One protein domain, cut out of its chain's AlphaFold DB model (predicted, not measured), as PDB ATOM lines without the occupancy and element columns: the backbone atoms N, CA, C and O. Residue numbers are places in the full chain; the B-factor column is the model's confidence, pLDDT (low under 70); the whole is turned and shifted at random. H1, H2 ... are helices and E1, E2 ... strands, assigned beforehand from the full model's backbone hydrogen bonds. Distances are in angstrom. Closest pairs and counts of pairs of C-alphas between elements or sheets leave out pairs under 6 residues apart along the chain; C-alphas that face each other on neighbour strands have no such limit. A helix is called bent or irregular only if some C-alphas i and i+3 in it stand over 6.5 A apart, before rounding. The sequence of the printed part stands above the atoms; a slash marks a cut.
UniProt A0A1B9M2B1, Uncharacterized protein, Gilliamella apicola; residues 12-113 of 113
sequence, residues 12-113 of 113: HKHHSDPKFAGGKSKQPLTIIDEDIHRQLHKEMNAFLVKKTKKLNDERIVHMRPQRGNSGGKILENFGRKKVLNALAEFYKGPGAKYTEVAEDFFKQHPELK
ATOM      1  N   HIS A  12     -16.493 -37.935  28.555       84.62
ATOM      2  CA  HIS A  12     -15.530 -36.854  28.726       84.62
ATOM      3  C   HIS A  12     -14.461 -36.876  27.635       84.62
ATOM      4  O   HIS A  12     -14.222 -37.878  26.970       84.62
ATOM      5  N   LYS A  13     -13.801 -35.728  27.459       87.75
ATOM      6  CA  LYS A  13     -12.764 -35.505  26.449       87.75
ATOM      7  C   LYS A  13     -11.367 -35.586  27.071       87.75
ATOM      8  O   LYS A  13     -10.957 -34.657  27.771       87.75
ATOM      9  N   HIS A  14     -10.624 -36.645  26.761       91.38
ATOM     10  CA  HIS A  14      -9.255 -36.868  27.231       91.38
ATOM     11  C   HIS A  14      -8.206 -36.358  26.228       91.38
ATOM     12  O   HIS A  14      -8.381 -36.475  25.017       91.38
ATOM     13  N   HIS A  15      -7.102 -35.793  26.734       91.94
ATOM     14  CA  HIS A  15      -5.932 -35.435  25.917       91.94
ATOM     15  C   HIS A  15      -4.883 -36.539  26.029       91.94
ATOM     16  O   HIS A  15      -4.186 -36.607  27.047       91.94
ATOM     17  N   SER A  16      -4.746 -37.359  24.989       92.12
ATOM     18  CA  SER A  16      -3.749 -38.429  24.978       92.12
ATOM     19  C   SER A  16      -2.327 -37.874  24.994       92.12
ATOM     20  O   SER A  16      -1.557 -38.354  25.814       92.12
ATOM     21  N   ASP A  17      -1.995 -36.806  24.244       94.06
ATOM     22  CA  ASP A  17      -0.790 -35.975  24.475       94.06
ATOM     23  C   ASP A  17      -1.137 -34.858  25.479       94.06
ATOM     24  O   ASP A  17      -1.700 -33.823  25.102       94.06
ATOM     25  N   PRO A  18      -0.867 -35.001  26.785       92.56
ATOM     26  CA  PRO A  18      -1.458 -34.107  27.769       92.56
ATOM     27  C   PRO A  18      -0.873 -32.695  27.667       92.56
ATOM     28  O   PRO A  18       0.338 -32.507  27.525       92.56
ATOM     29  N   LYS A  19      -1.704 -31.664  27.861       93.00
ATOM     30  CA  LYS A  19      -1.250 -30.257  27.827       93.00
ATOM     31  C   LYS A  19      -0.077 -29.985  28.770       93.00
ATOM     32  O   LYS A  19       0.824 -29.226  28.428       93.00
ATOM     33  N   PHE A  20      -0.055 -30.616  29.950       93.62
ATOM     34  CA  PHE A  20       1.037 -30.432  30.910       93.62
ATOM     35  C   PHE A  20       2.380 -30.967  30.392       93.62
ATOM     36  O   PHE A  20       3.425 -30.481  30.813       93.62
ATOM     37  N   ALA A  21       2.346 -31.953  29.492       94.44
ATOM     38  CA  ALA A  21       3.518 -32.513  28.840       94.44
ATOM     39  C   ALA A  21       3.932 -31.700  27.602       94.44
ATOM     40  O   ALA A  21       4.955 -32.009  26.995       94.44
ATOM     41  N   GLY A  22       3.176 -30.659  27.227       92.12
ATOM     42  CA  GLY A  22       3.402 -29.828  26.041       92.12
ATOM     43  C   GLY A  22       2.471 -30.139  24.866       92.12
ATOM     44  O   GLY A  22       2.703 -29.632  23.769       92.12
ATOM     45  N   GLY A  23       1.440 -30.966  25.069       92.69
ATOM     46  CA  GLY A  23       0.478 -31.288  24.026       92.69
ATOM     47  C   GLY A  23      -0.357 -30.088  23.582       92.69
ATOM     48  O   GLY A  23      -0.674 -29.184  24.366       92.69
ATOM     49  N   LYS A  24      -0.727 -30.070  22.298       90.62
ATOM     50  CA  LYS A  24      -1.478 -28.958  21.695       90.62
ATOM     51  C   LYS A  24      -2.885 -28.870  22.284       90.62
ATOM     52  O   LYS A  24      -3.563 -29.879  22.462       90.62
ATOM     53  N   SER A  25      -3.366 -27.649  22.514       87.19
ATOM     54  CA  SER A  25      -4.696 -27.409  23.089       87.19
ATOM     55  C   SER A  25      -5.862 -27.783  22.168       87.19
ATOM     56  O   SER A  25      -6.959 -28.008  22.669       87.19
ATOM     57  N   LYS A  26      -5.622 -27.829  20.852       88.56
ATOM     58  CA  LYS A  26      -6.603 -28.152  19.801       88.56
ATOM     59  C   LYS A  26      -6.392 -29.547  19.191       88.56
ATOM     60  O   LYS A  26      -6.767 -29.765  18.045       88.56
ATOM     61  N   GLN A  27      -5.722 -30.457  19.900       87.00
ATOM     62  CA  GLN A  27      -5.571 -31.834  19.420       87.00
ATOM     63  C   GLN A  27      -6.925 -32.569  19.413       87.00
ATOM     64  O   GLN A  27      -7.805 -32.205  20.203       87.00
ATOM     65  N   PRO A  28      -7.100 -33.593  18.559       87.88
ATOM     66  CA  PRO A  28      -8.210 -34.532  18.681       87.88
ATOM     67  C   PRO A  28      -8.243 -35.147  20.082       87.88
ATOM     68  O   PRO A  28      -7.197 -35.450  20.651       87.88
ATOM     69  N   LEU A  29      -9.440 -35.285  20.646       91.56
ATOM     70  CA  LEU A  29      -9.640 -35.777  22.007       91.56
ATOM     71  C   LEU A  29     -10.247 -37.169  21.942       91.56
ATOM     72  O   LEU A  29     -11.156 -37.403  21.145       91.56
ATOM     73  N   THR A  30      -9.777 -38.059  22.806       92.19
ATOM     74  CA  THR A  30     -10.385 -39.378  22.981       92.19
ATOM     75  C   THR A  30     -11.623 -39.222  23.851       92.19
ATOM     76  O   THR A  30     -11.565 -38.588  24.909       92.19
ATOM     77  N   ILE A  31     -12.753 -39.742  23.382       92.44
ATOM     78  CA  ILE A  31     -14.017 -39.701  24.115       92.44
ATOM     79  C   ILE A  31     -14.114 -40.982  24.928       92.44
ATOM     80  O   ILE A  31     -14.112 -42.059  24.356       92.44
ATOM     81  N   ILE A  32     -14.174 -40.854  26.247       91.62
ATOM     82  CA  ILE A  32     -14.285 -41.983  27.178       91.62
ATOM     83  C   ILE A  32     -15.283 -41.641  28.277       91.62
ATOM     84  O   ILE A  32     -15.493 -40.464  28.563       91.62
ATOM     85  N   ASP A  33     -15.863 -42.638  28.932       92.06
ATOM     86  CA  ASP A  33     -16.789 -42.407  30.047       92.06
ATOM     87  C   ASP A  33     -16.144 -41.600  31.180       92.06
ATOM     88  O   ASP A  33     -14.951 -41.735  31.469       92.06
ATOM     89  N   GLU A  34     -16.939 -40.769  31.859       89.44
ATOM     90  CA  GLU A  34     -16.479 -39.917  32.961       89.44
ATOM     91  C   GLU A  34     -15.741 -40.704  34.049       89.44
ATOM     92  O   GLU A  34     -14.669 -40.296  34.510       89.44
ATOM     93  N   ASP A  35     -16.299 -41.840  34.459       91.25
ATOM     94  CA  ASP A  35     -15.724 -42.659  35.522       91.25
ATOM     95  C   ASP A  35     -14.372 -43.244  35.103       91.25
ATOM     96  O   ASP A  35     -13.416 -43.235  35.890       91.25
ATOM     97  N   ILE A  36     -14.258 -43.665  33.841       93.56
ATOM     98  CA  ILE A  36     -13.007 -44.137  33.245       93.56
ATOM     99  C   ILE A  36     -11.996 -42.994  33.163       93.56
ATOM    100  O   ILE A  36     -10.848 -43.175  33.570       93.56
ATOM    101  N   HIS A  37     -12.411 -41.804  32.730       94.19
ATOM    102  CA  HIS A  37     -11.564 -40.612  32.660       94.19
ATOM    103  C   HIS A  37     -11.015 -40.211  34.036       94.19
ATOM    104  O   HIS A  37      -9.812 -39.978  34.200       94.19
ATOM    105  N   ARG A  38     -11.876 -40.191  35.059       93.44
ATOM    106  CA  ARG A  38     -11.496 -39.879  36.442       93.44
ATOM    107  C   ARG A  38     -10.534 -40.921  37.003       93.44
ATOM    108  O   ARG A  38      -9.528 -40.556  37.621       93.44
ATOM    109  N   GLN A  39     -10.818 -42.204  36.788       96.31
ATOM    110  CA  GLN A  39      -9.966 -43.289  37.268       96.31
ATOM    111  C   GLN A  39      -8.606 -43.295  36.551       96.31
ATOM    112  O   GLN A  39      -7.577 -43.388  37.222       96.31
ATOM    113  N   LEU A  40      -8.585 -43.093  35.229       96.50
ATOM    114  CA  LEU A  40      -7.368 -42.928  34.430       96.50
ATOM    115  C   LEU A  40      -6.476 -41.831  35.017       96.50
ATOM    116  O   LEU A  40      -5.301 -42.067  35.300       96.50
ATOM    117  N   HIS A  41      -7.027 -40.640  35.260       96.12
ATOM    118  CA  HIS A  41      -6.252 -39.538  35.826       96.12
ATOM    119  C   HIS A  41      -5.773 -39.810  37.254       96.12
ATOM    120  O   HIS A  41      -4.659 -39.414  37.610       96.12
ATOM    121  N   LYS A  42      -6.569 -40.491  38.083       97.00
ATOM    122  CA  LYS A  42      -6.156 -40.895  39.435       97.00
ATOM    123  C   LYS A  42      -4.932 -41.812  39.386       97.00
ATOM    124  O   LYS A  42      -3.948 -41.551  40.081       97.00
ATOM    125  N   GLU A  43      -4.972 -42.847  38.553       98.31
ATOM    126  CA  GLU A  43      -3.881 -43.819  38.421       98.31
ATOM    127  C   GLU A  43      -2.643 -43.214  37.760       98.31
ATOM    128  O   GLU A  43      -1.531 -43.394  38.261       98.31
ATOM    129  N   MET A  44      -2.828 -42.417  36.707       97.94
ATOM    130  CA  MET A  44      -1.743 -41.685  36.058       97.94
ATOM    131  C   MET A  44      -1.031 -40.763  37.053       97.94
ATOM    132  O   MET A  44       0.194 -40.763  37.137       97.94
ATOM    133  N   ASN A  45      -1.774 -40.012  37.869       97.88
ATOM    134  CA  ASN A  45      -1.180 -39.139  38.882       97.88
ATOM    135  C   ASN A  45      -0.411 -39.928  39.954       97.88
ATOM    136  O   ASN A  45       0.677 -39.508  40.359       97.88
ATOM    137  N   ALA A  46      -0.946 -41.071  40.394       98.44
ATOM    138  CA  ALA A  46      -0.281 -41.961  41.345       98.44
ATOM    139  C   ALA A  46       0.986 -42.616  40.763       98.44
ATOM    140  O   ALA A  46       1.921 -42.921  41.504       98.44
ATOM    141  N   PHE A  47       1.045 -42.810  39.446       98.62
ATOM    142  CA  PHE A  47       2.241 -43.265  38.747       98.62
ATOM    143  C   PHE A  47       3.278 -42.138  38.614       98.62
ATOM    144  O   PHE A  47       4.429 -42.295  39.023       98.62
ATOM    145  N   LEU A  48       2.873 -40.969  38.111       98.12
ATOM    146  CA  LEU A  48       3.772 -39.846  37.821       98.12
ATOM    147  C   LEU A  48       4.385 -39.200  39.071       98.12
ATOM    148  O   LEU A  48       5.480 -38.645  38.991       98.12
ATOM    149  N   VAL A  49       3.732 -39.278  40.236       98.12
ATOM    150  CA  VAL A  49       4.318 -38.782  41.499       98.12
ATOM    151  C   VAL A  49       5.550 -39.596  41.914       98.12
ATOM    152  O   VAL A  49       6.443 -39.070  42.570       98.12
ATOM    153  N   LYS A  50       5.634 -40.861  41.482       98.25
ATOM    154  CA  LYS A  50       6.772 -41.755  41.744       98.25
ATOM    155  C   LYS A  50       7.922 -41.553  40.755       98.25
ATOM    156  O   LYS A  50       9.024 -42.035  40.994       98.25
ATOM    157  N   LYS A  51       7.688 -40.846  39.644       98.25
ATOM    158  CA  LYS A  51       8.725 -40.497  38.665       98.25
ATOM    159  C   LYS A  51       9.451 -39.247  39.139       98.25
ATOM    160  O   LYS A  51       9.042 -38.128  38.829       98.25
ATOM    161  N   THR A  52      10.489 -39.459  39.942       98.06
ATOM    162  CA  THR A  52      11.207 -38.400  40.652       98.06
ATOM    163  C   THR A  52      12.597 -38.129  40.084       98.06
ATOM    164  O   THR A  52      13.165 -38.922  39.332       98.06
ATOM    165  N   LYS A  53      13.153 -36.972  40.446       96.12
ATOM    166  CA  LYS A  53      14.555 -36.602  40.223       96.12
ATOM    167  C   LYS A  53      15.017 -35.707  41.375       96.12
ATOM    168  O   LYS A  53      14.257 -34.840  41.805       96.12
ATOM    169  N   LYS A  54      16.255 -35.898  41.847       97.62
ATOM    170  CA  LYS A  54      16.931 -34.966  42.765       97.62
ATOM    171  C   LYS A  54      17.553 -33.827  41.949       97.62
ATOM    172  O   LYS A  54      18.224 -34.081  40.947       97.62
ATOM    173  N   LEU A  55      17.270 -32.590  42.332       94.81
ATOM    174  CA  LEU A  55      17.884 -31.390  41.767       94.81
ATOM    175  C   LEU A  55      19.214 -31.083  42.472       94.81
ATOM    176  O   LEU A  55      19.522 -31.653  43.516       94.81
ATOM    177  N   ASN A  56      19.998 -30.167  41.900       94.25
ATOM    178  CA  ASN A  56      21.303 -29.774  42.449       94.25
ATOM    179  C   ASN A  56      21.188 -29.117  43.834       94.25
ATOM    180  O   ASN A  56      22.093 -29.245  44.645       94.25
ATOM    181  N   ASP A  57      20.064 -28.456  44.109       94.44
ATOM    182  CA  ASP A  57      19.723 -27.859  45.409       94.44
ATOM    183  C   ASP A  57      19.067 -28.859  46.379       94.44
ATOM    184  O   ASP A  57      18.361 -28.485  47.311       94.44
ATOM    185  N   GLU A  58      19.261 -30.148  46.111       94.38
ATOM    186  CA  GLU A  58      18.781 -31.289  46.880       94.38
ATOM    187  C   GLU A  58      17.270 -31.522  46.920       94.38
ATOM    188  O   GLU A  58      16.828 -32.550  47.443       94.38
ATOM    189  N   ARG A  59      16.464 -30.653  46.305       95.12
ATOM    190  CA  ARG A  59      15.015 -30.858  46.234       95.12
ATOM    191  C   ARG A  59      14.671 -32.068  45.371       95.12
ATOM    192  O   ARG A  59      15.257 -32.296  44.312       95.12
ATOM    193  N   ILE A  60      13.652 -32.815  45.791       96.94
ATOM    194  CA  ILE A  60      13.068 -33.902  45.001       96.94
ATOM    195  C   ILE A  60      11.847 -33.359  44.259       96.94
ATOM    196  O   ILE A  60      10.892 -32.888  44.874       96.94
ATOM    197  N   VAL A  61      11.873 -33.437  42.930       97.75
ATOM    198  CA  VAL A  61      10.746 -33.078  42.054       97.75
ATOM    199  C   VAL A  61      10.133 -34.324  41.426       97.75
ATOM    200  O   VAL A  61      10.797 -35.356  41.333       97.75
ATOM    201  N   HIS A  62       8.878 -34.234  40.977       98.38
ATOM    202  CA  HIS A  62       8.146 -35.341  40.353       98.38
ATOM    203  C   HIS A  62       7.328 -34.904  39.132       98.38
ATOM    204  O   HIS A  62       7.025 -33.722  38.959       98.38
ATOM    205  N   MET A  63       6.895 -35.865  38.313       98.44
ATOM    206  CA  MET A  63       6.166 -35.589  37.067       98.44
ATOM    207  C   MET A  63       4.648 -35.403  37.226       98.44
ATOM    208  O   MET A  63       3.984 -35.082  36.248       98.44
ATOM    209  N   ARG A  64       4.067 -35.589  38.422       97.81
ATOM    210  CA  ARG A  64       2.625 -35.359  38.650       97.81
ATOM    211  C   ARG A  64       2.264 -33.863  38.572       97.81
ATOM    212  O   ARG A  64       2.750 -33.105  39.419       97.81
ATOM    213  N   PRO A  65       1.360 -33.443  37.669       95.75
ATOM    214  CA  PRO A  65       0.811 -32.088  37.666       95.75
ATOM    215  C   PRO A  65      -0.054 -31.842  38.901       95.75
ATOM    216  O   PRO A  65      -0.956 -32.621  39.207       95.75
ATOM    217  N   GLN A  66       0.208 -30.752  39.619       94.94
ATOM    218  CA  GLN A  66      -0.587 -30.330  40.777       94.94
ATOM    219  C   GLN A  66      -0.349 -28.850  41.087       94.94
ATOM    220  O   GLN A  66       0.548 -28.219  40.521       94.94
ATOM    221  N   ARG A  67      -1.122 -28.277  42.019       93.06
ATOM    222  CA  ARG A  67      -0.858 -26.921  42.520       93.06
ATOM    223  C   ARG A  67       0.596 -26.834  43.004       93.06
ATOM    224  O   ARG A  67       1.052 -27.680  43.764       93.06
ATOM    225  N   GLY A  68       1.333 -25.838  42.514       93.44
ATOM    226  CA  GLY A  68       2.761 -25.661  42.804       93.44
ATOM    227  C   GLY A  68       3.723 -26.414  41.869       93.44
ATOM    228  O   GLY A  68       4.866 -25.974  41.740       93.44
ATOM    229  N   ASN A  69       3.254 -27.441  41.146       95.88
ATOM    230  CA  ASN A  69       4.010 -28.213  40.151       95.88
ATOM    231  C   ASN A  69       3.281 -28.205  38.795       95.88
ATOM    232  O   ASN A  69       2.578 -29.151  38.433       95.88
ATOM    233  N   SER A  70       3.385 -27.083  38.079       96.31
ATOM    234  CA  SER A  70       2.743 -26.899  36.775       96.31
ATOM    235  C   SER A  70       3.420 -27.730  35.683       96.31
ATOM    236  O   SER A  70       4.574 -28.129  35.823       96.31
ATOM    237  N   GLY A  71       2.734 -27.919  34.550       94.88
ATOM    238  CA  GLY A  71       3.340 -28.529  33.361       94.88
ATOM    239  C   GLY A  71       4.635 -27.834  32.938       94.88
ATOM    240  O   GLY A  71       5.636 -28.502  32.719       94.88
ATOM    241  N   GLY A  72       4.664 -26.495  32.950       96.88
ATOM    242  CA  GLY A  72       5.880 -25.722  32.672       96.88
ATOM    243  C   GLY A  72       7.050 -26.093  33.590       96.88
ATOM    244  O   GLY A  72       8.127 -26.401  33.094       96.88
ATOM    245  N   LYS A  73       6.818 -26.185  34.907       97.06
ATOM    246  CA  LYS A  73       7.844 -26.620  35.872       97.06
ATOM    247  C   LYS A  73       8.275 -28.071  35.662       97.06
ATOM    248  O   LYS A  73       9.445 -28.400  35.822       97.06
ATOM    249  N   ILE A  74       7.343 -28.963  35.333       98.06
ATOM    250  CA  ILE A  74       7.665 -30.368  35.042       98.06
ATOM    251  C   ILE A  74       8.562 -30.442  33.800       98.06
ATOM    252  O   ILE A  74       9.587 -31.121  33.813       98.06
ATOM    253  N   LEU A  75       8.215 -29.707  32.745       97.62
ATOM    254  CA  LEU A  75       8.990 -29.658  31.511       97.62
ATOM    255  C   LEU A  75      10.363 -29.014  31.706       97.62
ATOM    256  O   LEU A  75      11.331 -29.522  31.153       97.62
ATOM    257  N   GLU A  76      10.474 -27.975  32.528       97.06
ATOM    258  CA  GLU A  76      11.754 -27.372  32.910       97.06
ATOM    259  C   GLU A  76      12.656 -28.377  33.649       97.06
ATOM    260  O   GLU A  76      13.829 -28.537  33.320       97.06
ATOM    261  N   ASN A  77      12.100 -29.126  34.606       96.94
ATOM    262  CA  ASN A  77      12.872 -30.050  35.440       96.94
ATOM    263  C   ASN A  77      13.288 -31.352  34.727       96.94
ATOM    264  O   ASN A  77      14.361 -31.911  35.015       96.94
ATOM    265  N   PHE A  78      12.433 -31.871  33.838       97.56
ATOM    266  CA  PHE A  78      12.591 -33.196  33.222       97.56
ATOM    267  C   PHE A  78      12.795 -33.168  31.702       97.56
ATOM    268  O   PHE A  78      13.429 -34.077  31.165       97.56
ATOM    269  N   GLY A  79      12.277 -32.155  31.011       97.56
ATOM    270  CA  GLY A  79      12.191 -32.102  29.552       97.56
ATOM    271  C   GLY A  79      11.044 -32.946  28.986       97.56
ATOM    272  O   GLY A  79      10.715 -34.018  29.500       97.56
ATOM    273  N   ARG A  80      10.458 -32.491  27.869       97.50
ATOM    274  CA  ARG A  80       9.297 -33.140  27.222       97.50
ATOM    275  C   ARG A  80       9.531 -34.617  26.910       97.50
ATOM    276  O   ARG A  80       8.679 -35.433  27.234       97.50
ATOM    277  N   LYS A  81      10.700 -34.981  26.367       97.31
ATOM    278  CA  LYS A  81      11.025 -36.378  26.024       97.31
ATOM    279  C   LYS A  81      10.917 -37.320  27.229       97.31
ATOM    280  O   LYS A  81      10.331 -38.386  27.112       97.31
ATOM    281  N   LYS A  82      11.436 -36.930  28.401       97.94
ATOM    282  CA  LYS A  82      11.355 -37.778  29.603       97.94
ATOM    283  C   LYS A  82       9.926 -37.900  30.123       97.94
ATOM    284  O   LYS A  82       9.548 -38.969  30.587       97.94
ATOM    285  N   VAL A  83       9.144 -36.825  30.030       98.12
ATOM    286  CA  VAL A  83       7.729 -36.842  30.421       98.12
ATOM    287  C   VAL A  83       6.925 -37.761  29.501       98.12
ATOM    288  O   VAL A  83       6.171 -38.593  29.995       98.12
ATOM    289  N   LEU A  84       7.130 -37.674  28.182       98.31
ATOM    290  CA  LEU A  84       6.475 -38.564  27.221       98.31
ATOM    291  C   LEU A  84       6.901 -40.025  27.405       98.31
ATOM    292  O   LEU A  84       6.044 -40.898  27.384       98.31
ATOM    293  N   ASN A  85       8.179 -40.301  27.684       98.38
ATOM    294  CA  ASN A  85       8.628 -41.657  28.014       98.38
ATOM    295  C   ASN A  85       7.929 -42.203  29.268       98.38
ATOM    296  O   ASN A  85       7.501 -43.351  29.276       98.38
ATOM    297  N   ALA A  86       7.760 -41.389  30.314       98.38
ATOM    298  CA  ALA A  86       7.032 -41.813  31.510       98.38
ATOM    299  C   ALA A  86       5.543 -42.080  31.226       98.38
ATOM    300  O   ALA A  86       4.972 -43.016  31.782       98.38
ATOM    301  N   LEU A  87       4.912 -41.288  30.355       98.38
ATOM    302  CA  LEU A  87       3.546 -41.548  29.893       98.38
ATOM    303  C   LEU A  87       3.471 -42.834  29.059       98.38
ATOM    304  O   LEU A  87       2.578 -43.644  29.285       98.38
ATOM    305  N   ALA A  88       4.441 -43.075  28.176       98.50
ATOM    306  CA  ALA A  88       4.549 -44.320  27.421       98.50
ATOM    307  C   ALA A  88       4.703 -45.533  28.350       98.50
ATOM    308  O   ALA A  88       4.010 -46.526  28.172       98.50
ATOM    309  N   GLU A  89       5.546 -45.448  29.383       98.56
ATOM    310  CA  GLU A  89       5.669 -46.499  30.402       98.56
ATOM    311  C   GLU A  89       4.348 -46.751  31.141       98.56
ATOM    312  O   GLU A  89       3.992 -47.900  31.394       98.56
ATOM    313  N   PHE A  90       3.601 -45.692  31.474       98.62
ATOM    314  CA  PHE A  90       2.274 -45.833  32.069       98.62
ATOM    315  C   PHE A  90       1.324 -46.578  31.122       98.62
ATOM    316  O   PHE A  90       0.719 -47.565  31.535       98.62
ATOM    317  N   TYR A  91       1.241 -46.158  29.856       98.25
ATOM    318  CA  TYR A  91       0.350 -46.752  28.855       98.25
ATOM    319  C   TYR A  91       0.787 -48.140  28.359       98.25
ATOM    320  O   TYR A  91      -0.064 -48.895  27.906       98.25
ATOM    321  N   LYS A  92       2.065 -48.521  28.493       98.12
ATOM    322  CA  LYS A  92       2.547 -49.904  28.288       98.12
ATOM    323  C   LYS A  92       2.306 -50.809  29.500       98.12
ATOM    324  O   LYS A  92       2.344 -52.026  29.366       98.12
ATOM    325  N   GLY A  93       2.108 -50.227  30.682       97.62
ATOM    326  CA  GLY A  93       1.919 -50.951  31.936       97.62
ATOM    327  C   GLY A  93       0.505 -50.777  32.497       97.62
ATOM    328  O   GLY A  93      -0.463 -51.193  31.865       97.62
ATOM    329  N   PRO A  94       0.344 -50.175  33.691       97.12
ATOM    330  CA  PRO A  94      -0.949 -50.122  34.384       97.12
ATOM    331  C   PRO A  94      -2.038 -49.355  33.616       97.12
ATOM    332  O   PRO A  94      -3.224 -49.612  33.815       97.12
ATOM    333  N   GLY A  95      -1.649 -48.431  32.739       97.38
ATOM    334  CA  GLY A  95      -2.546 -47.664  31.884       97.38
ATOM    335  C   GLY A  95      -2.984 -48.387  30.609       97.38
ATOM    336  O   GLY A  95      -3.883 -47.890  29.939       97.38
ATOM    337  N   ALA A  96      -2.408 -49.549  30.278       97.38
ATOM    338  CA  ALA A  96      -2.727 -50.286  29.049       97.38
ATOM    339  C   ALA A  96      -4.201 -50.723  28.974       97.38
ATOM    340  O   ALA A  96      -4.755 -50.853  27.889       97.38
ATOM    341  N   LYS A  97      -4.859 -50.894  30.128       97.38
ATOM    342  CA  LYS A  97      -6.292 -51.223  30.229       97.38
ATOM    343  C   LYS A  97      -7.225 -50.128  29.694       97.38
ATOM    344  O   LYS A  97      -8.399 -50.393  29.469       97.38
ATOM    345  N   TYR A  98      -6.729 -48.903  29.520       95.88
ATOM    346  CA  TYR A  98      -7.465 -47.797  28.906       95.88
ATOM    347  C   TYR A  98      -7.202 -47.785  27.398       95.88
ATOM    348  O   TYR A  98      -6.590 -46.848  26.884       95.88
ATOM    349  N   THR A  99      -7.615 -48.858  26.718       95.25
ATOM    350  CA  THR A  99      -7.180 -49.209  25.358       95.25
ATOM    351  C   THR A  99      -7.278 -48.044  24.377       95.25
ATOM    352  O   THR A  99      -6.268 -47.677  23.789       95.25
ATOM    353  N   GLU A 100      -8.438 -47.387  24.274       94.31
ATOM    354  CA  GLU A 100      -8.650 -46.280  23.325       94.31
ATOM    355  C   GLU A 100      -7.682 -45.109  23.544       94.31
ATOM    356  O   GLU A 100      -7.138 -44.542  22.598       94.31
ATOM    357  N   VAL A 101      -7.424 -44.761  24.807       95.19
ATOM    358  CA  VAL A 101      -6.510 -43.673  25.167       95.19
ATOM    359  C   VAL A 101      -5.055 -44.075  24.936       95.19
ATOM    360  O   VAL A 101      -4.257 -43.268  24.463       95.19
ATOM    361  N   ALA A 102      -4.691 -45.309  25.289       97.19
ATOM    362  CA  ALA A 102      -3.339 -45.817  25.095       97.19
ATOM    363  C   ALA A 102      -2.996 -45.914  23.600       97.19
ATOM    364  O   ALA A 102      -1.930 -45.470  23.173       97.19
ATOM    365  N   GLU A 103      -3.915 -46.439  22.791       96.31
ATOM    366  CA  GLU A 103      -3.775 -46.510  21.338       96.31
ATOM    367  C   GLU A 103      -3.652 -45.122  20.713       96.31
ATOM    368  O   GLU A 103      -2.750 -44.902  19.901       96.31
ATOM    369  N   ASP A 104      -4.501 -44.172  21.115       96.50
ATOM    370  CA  ASP A 104      -4.428 -42.800  20.617       96.50
ATOM    371  C   ASP A 104      -3.121 -42.107  21.031       96.50
ATOM    372  O   ASP A 104      -2.486 -41.450  20.205       96.50
ATOM    373  N   PHE A 105      -2.632 -42.329  22.257       97.06
ATOM    374  CA  PHE A 105      -1.313 -41.850  22.678       97.06
ATOM    375  C   PHE A 105      -0.203 -42.360  21.749       97.06
ATOM    376  O   PHE A 105       0.576 -41.562  21.229       97.06
ATOM    377  N   PHE A 106      -0.144 -43.668  21.475       97.31
ATOM    378  CA  PHE A 106       0.885 -44.230  20.588       97.31
ATOM    379  C   PHE A 106       0.671 -43.893  19.112       97.31
ATOM    380  O   PHE A 106       1.627 -43.899  18.341       97.31
ATOM    381  N   LYS A 107      -0.555 -43.568  18.696       95.94
ATOM    382  CA  LYS A 107      -0.828 -43.022  17.363       95.94
ATOM    383  C   LYS A 107      -0.251 -41.613  17.212       95.94
ATOM    384  O   LYS A 107       0.260 -41.282  16.145       95.94
ATOM    385  N   GLN A 108      -0.321 -40.802  18.266       94.56
ATOM    386  CA  GLN A 108       0.267 -39.459  18.303       94.56
ATOM    387  C   GLN A 108       1.791 -39.480  18.525       94.56
ATOM    388  O   GLN A 108       2.477 -38.550  18.102       94.56
ATOM    389  N   HIS A 109       2.312 -40.542  19.145       95.50
ATOM    390  CA  HIS A 109       3.730 -40.740  19.462       95.50
ATOM    391  C   HIS A 109       4.247 -42.104  18.968       95.50
ATOM    392  O   HIS A 109       4.603 -42.967  19.784       95.50
ATOM    393  N   PRO A 110       4.277 -42.349  17.643       95.75
ATOM    394  CA  PRO A 110       4.653 -43.648  17.085       95.75
ATOM    395  C   PRO A 110       6.087 -44.069  17.436       95.75
ATOM    396  O   PRO A 110       6.375 -45.261  17.504       95.75
ATOM    397  N   GLU A 111       6.978 -43.117  17.716       95.81
ATOM    398  CA  GLU A 111       8.358 -43.362  18.142       95.81
ATOM    399  C   GLU A 111       8.482 -43.951  19.556       95.81
ATOM    400  O   GLU A 111       9.560 -44.403  19.940       95.81
ATOM    401  N   LEU A 112       7.402 -43.918  20.343       94.06
ATOM    402  CA  LEU A 112       7.365 -44.398  21.726       94.06
ATOM    403  C   LEU A 112       6.692 -45.764  21.876       94.06
ATOM    404  O   LEU A 112       6.585 -46.252  23.006       94.06
ATOM    405  N   LYS A 113       6.213 -46.354  20.776       83.81
ATOM    406  CA  LYS A 113       5.499 -47.636  20.773       83.81
ATOM    407  C   LYS A 113       6.375 -48.804  21.226       83.81
ATOM    408  O   LYS A 113       7.616 -48.671  21.279       83.81
TER     409      LYS A 113
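This is residues 12 to 113 of the 113 residues of an uncharacterized protein of Gilliamella apicola (UniProt A0A1B9M2B1). A long helix, H1, runs along one side of the body with a small two-stranded hairpin near each of its ends, E1 and E2 at one and E3 and E4 at the other. Helices H3, H4 and H5 make the other side, H3 nearest to the middle, and H2 lies by the hairpin E3 and E4. The printed part has 102 residues, with five named helices and four named strands in the order E1 E2 H1 E3 E4 H2 H3 H4 H5; both sheets are antiparallel pairs and the class is mixed. It is compact, with a radius of gyration of the C-alphas of 13.3 A and spans of 41 by 28 by 26 A.

Start at E1, residues 12 to 14, and look across to E2, residues 30 to 33: this antiparallel hairpin has N 12 and O 32 2.7 A apart, within hydrogen-bond range. From E2 a tight link leads to H1, residues 34 to 48. Next find E3, residues 52 to 54, and E4, residues 60 to 62, an antiparallel hairpin where N 53 and O 61 are 3.0 A apart, within hydrogen-bond range. H2, residues 71 to 78, has its closest C-alpha to E4 at Ile 74, 7.3 A from that of His 62. H3, residues 80 to 92, is close to H2 but not clearly touching, about perpendicular at 85 degrees, with the closest C-alphas, Leu 75 and Val 83, 7.4 A apart. With residues 86 to 90 alone, H3 only just touches H1, with 3 pairs of C-alphas within 8 A, the closest Met 44 and Phe 90 at 7.0 A; they run opposite ways at a steep tilt of 60 degrees. H4, residues 94 to 97, is irregular, but only just, with C-alphas 94 and 97 6.9 A apart; it only just touches H1, with 3 pairs of C-alphas within 8 A, the closest Leu 40 and Gly 95 at 7.2 A. H5, residues 99 to 108, touches H3 at Tyr 91 and Ala 102, their closest C-alphas, 5.3 A apart, at a shallow tilt of 32 degrees, opposite ways. H1 and H5 are apart. In H1, H2, H3 and H5 every O i to N i+4 pair is within hydrogen-bond range; H4 is too short for such a pair, and its one O i to N i+3 pair is not within range.

Find C-alpha 12 at (-15.530, -36.854, 28.726), where E1 begins. H1 runs 20.8 A from C-alpha 34 at (-16.479, -39.917, 32.961). H3 measures 18.1 A, H5 14.2 A, H2 10.4 A and E2 10.0 A. H5 ends at C-alpha 108, (0.267, -39.459, 18.303).

The C-alphas farthest apart, Asp 33 and Asp 57, are 42.2 A apart. The printed part has no cut, and the link from E1 to E2, residues 15 to 29, is long. Mean pLDDT of the printed part is 95.2, and no printed residue is under 70.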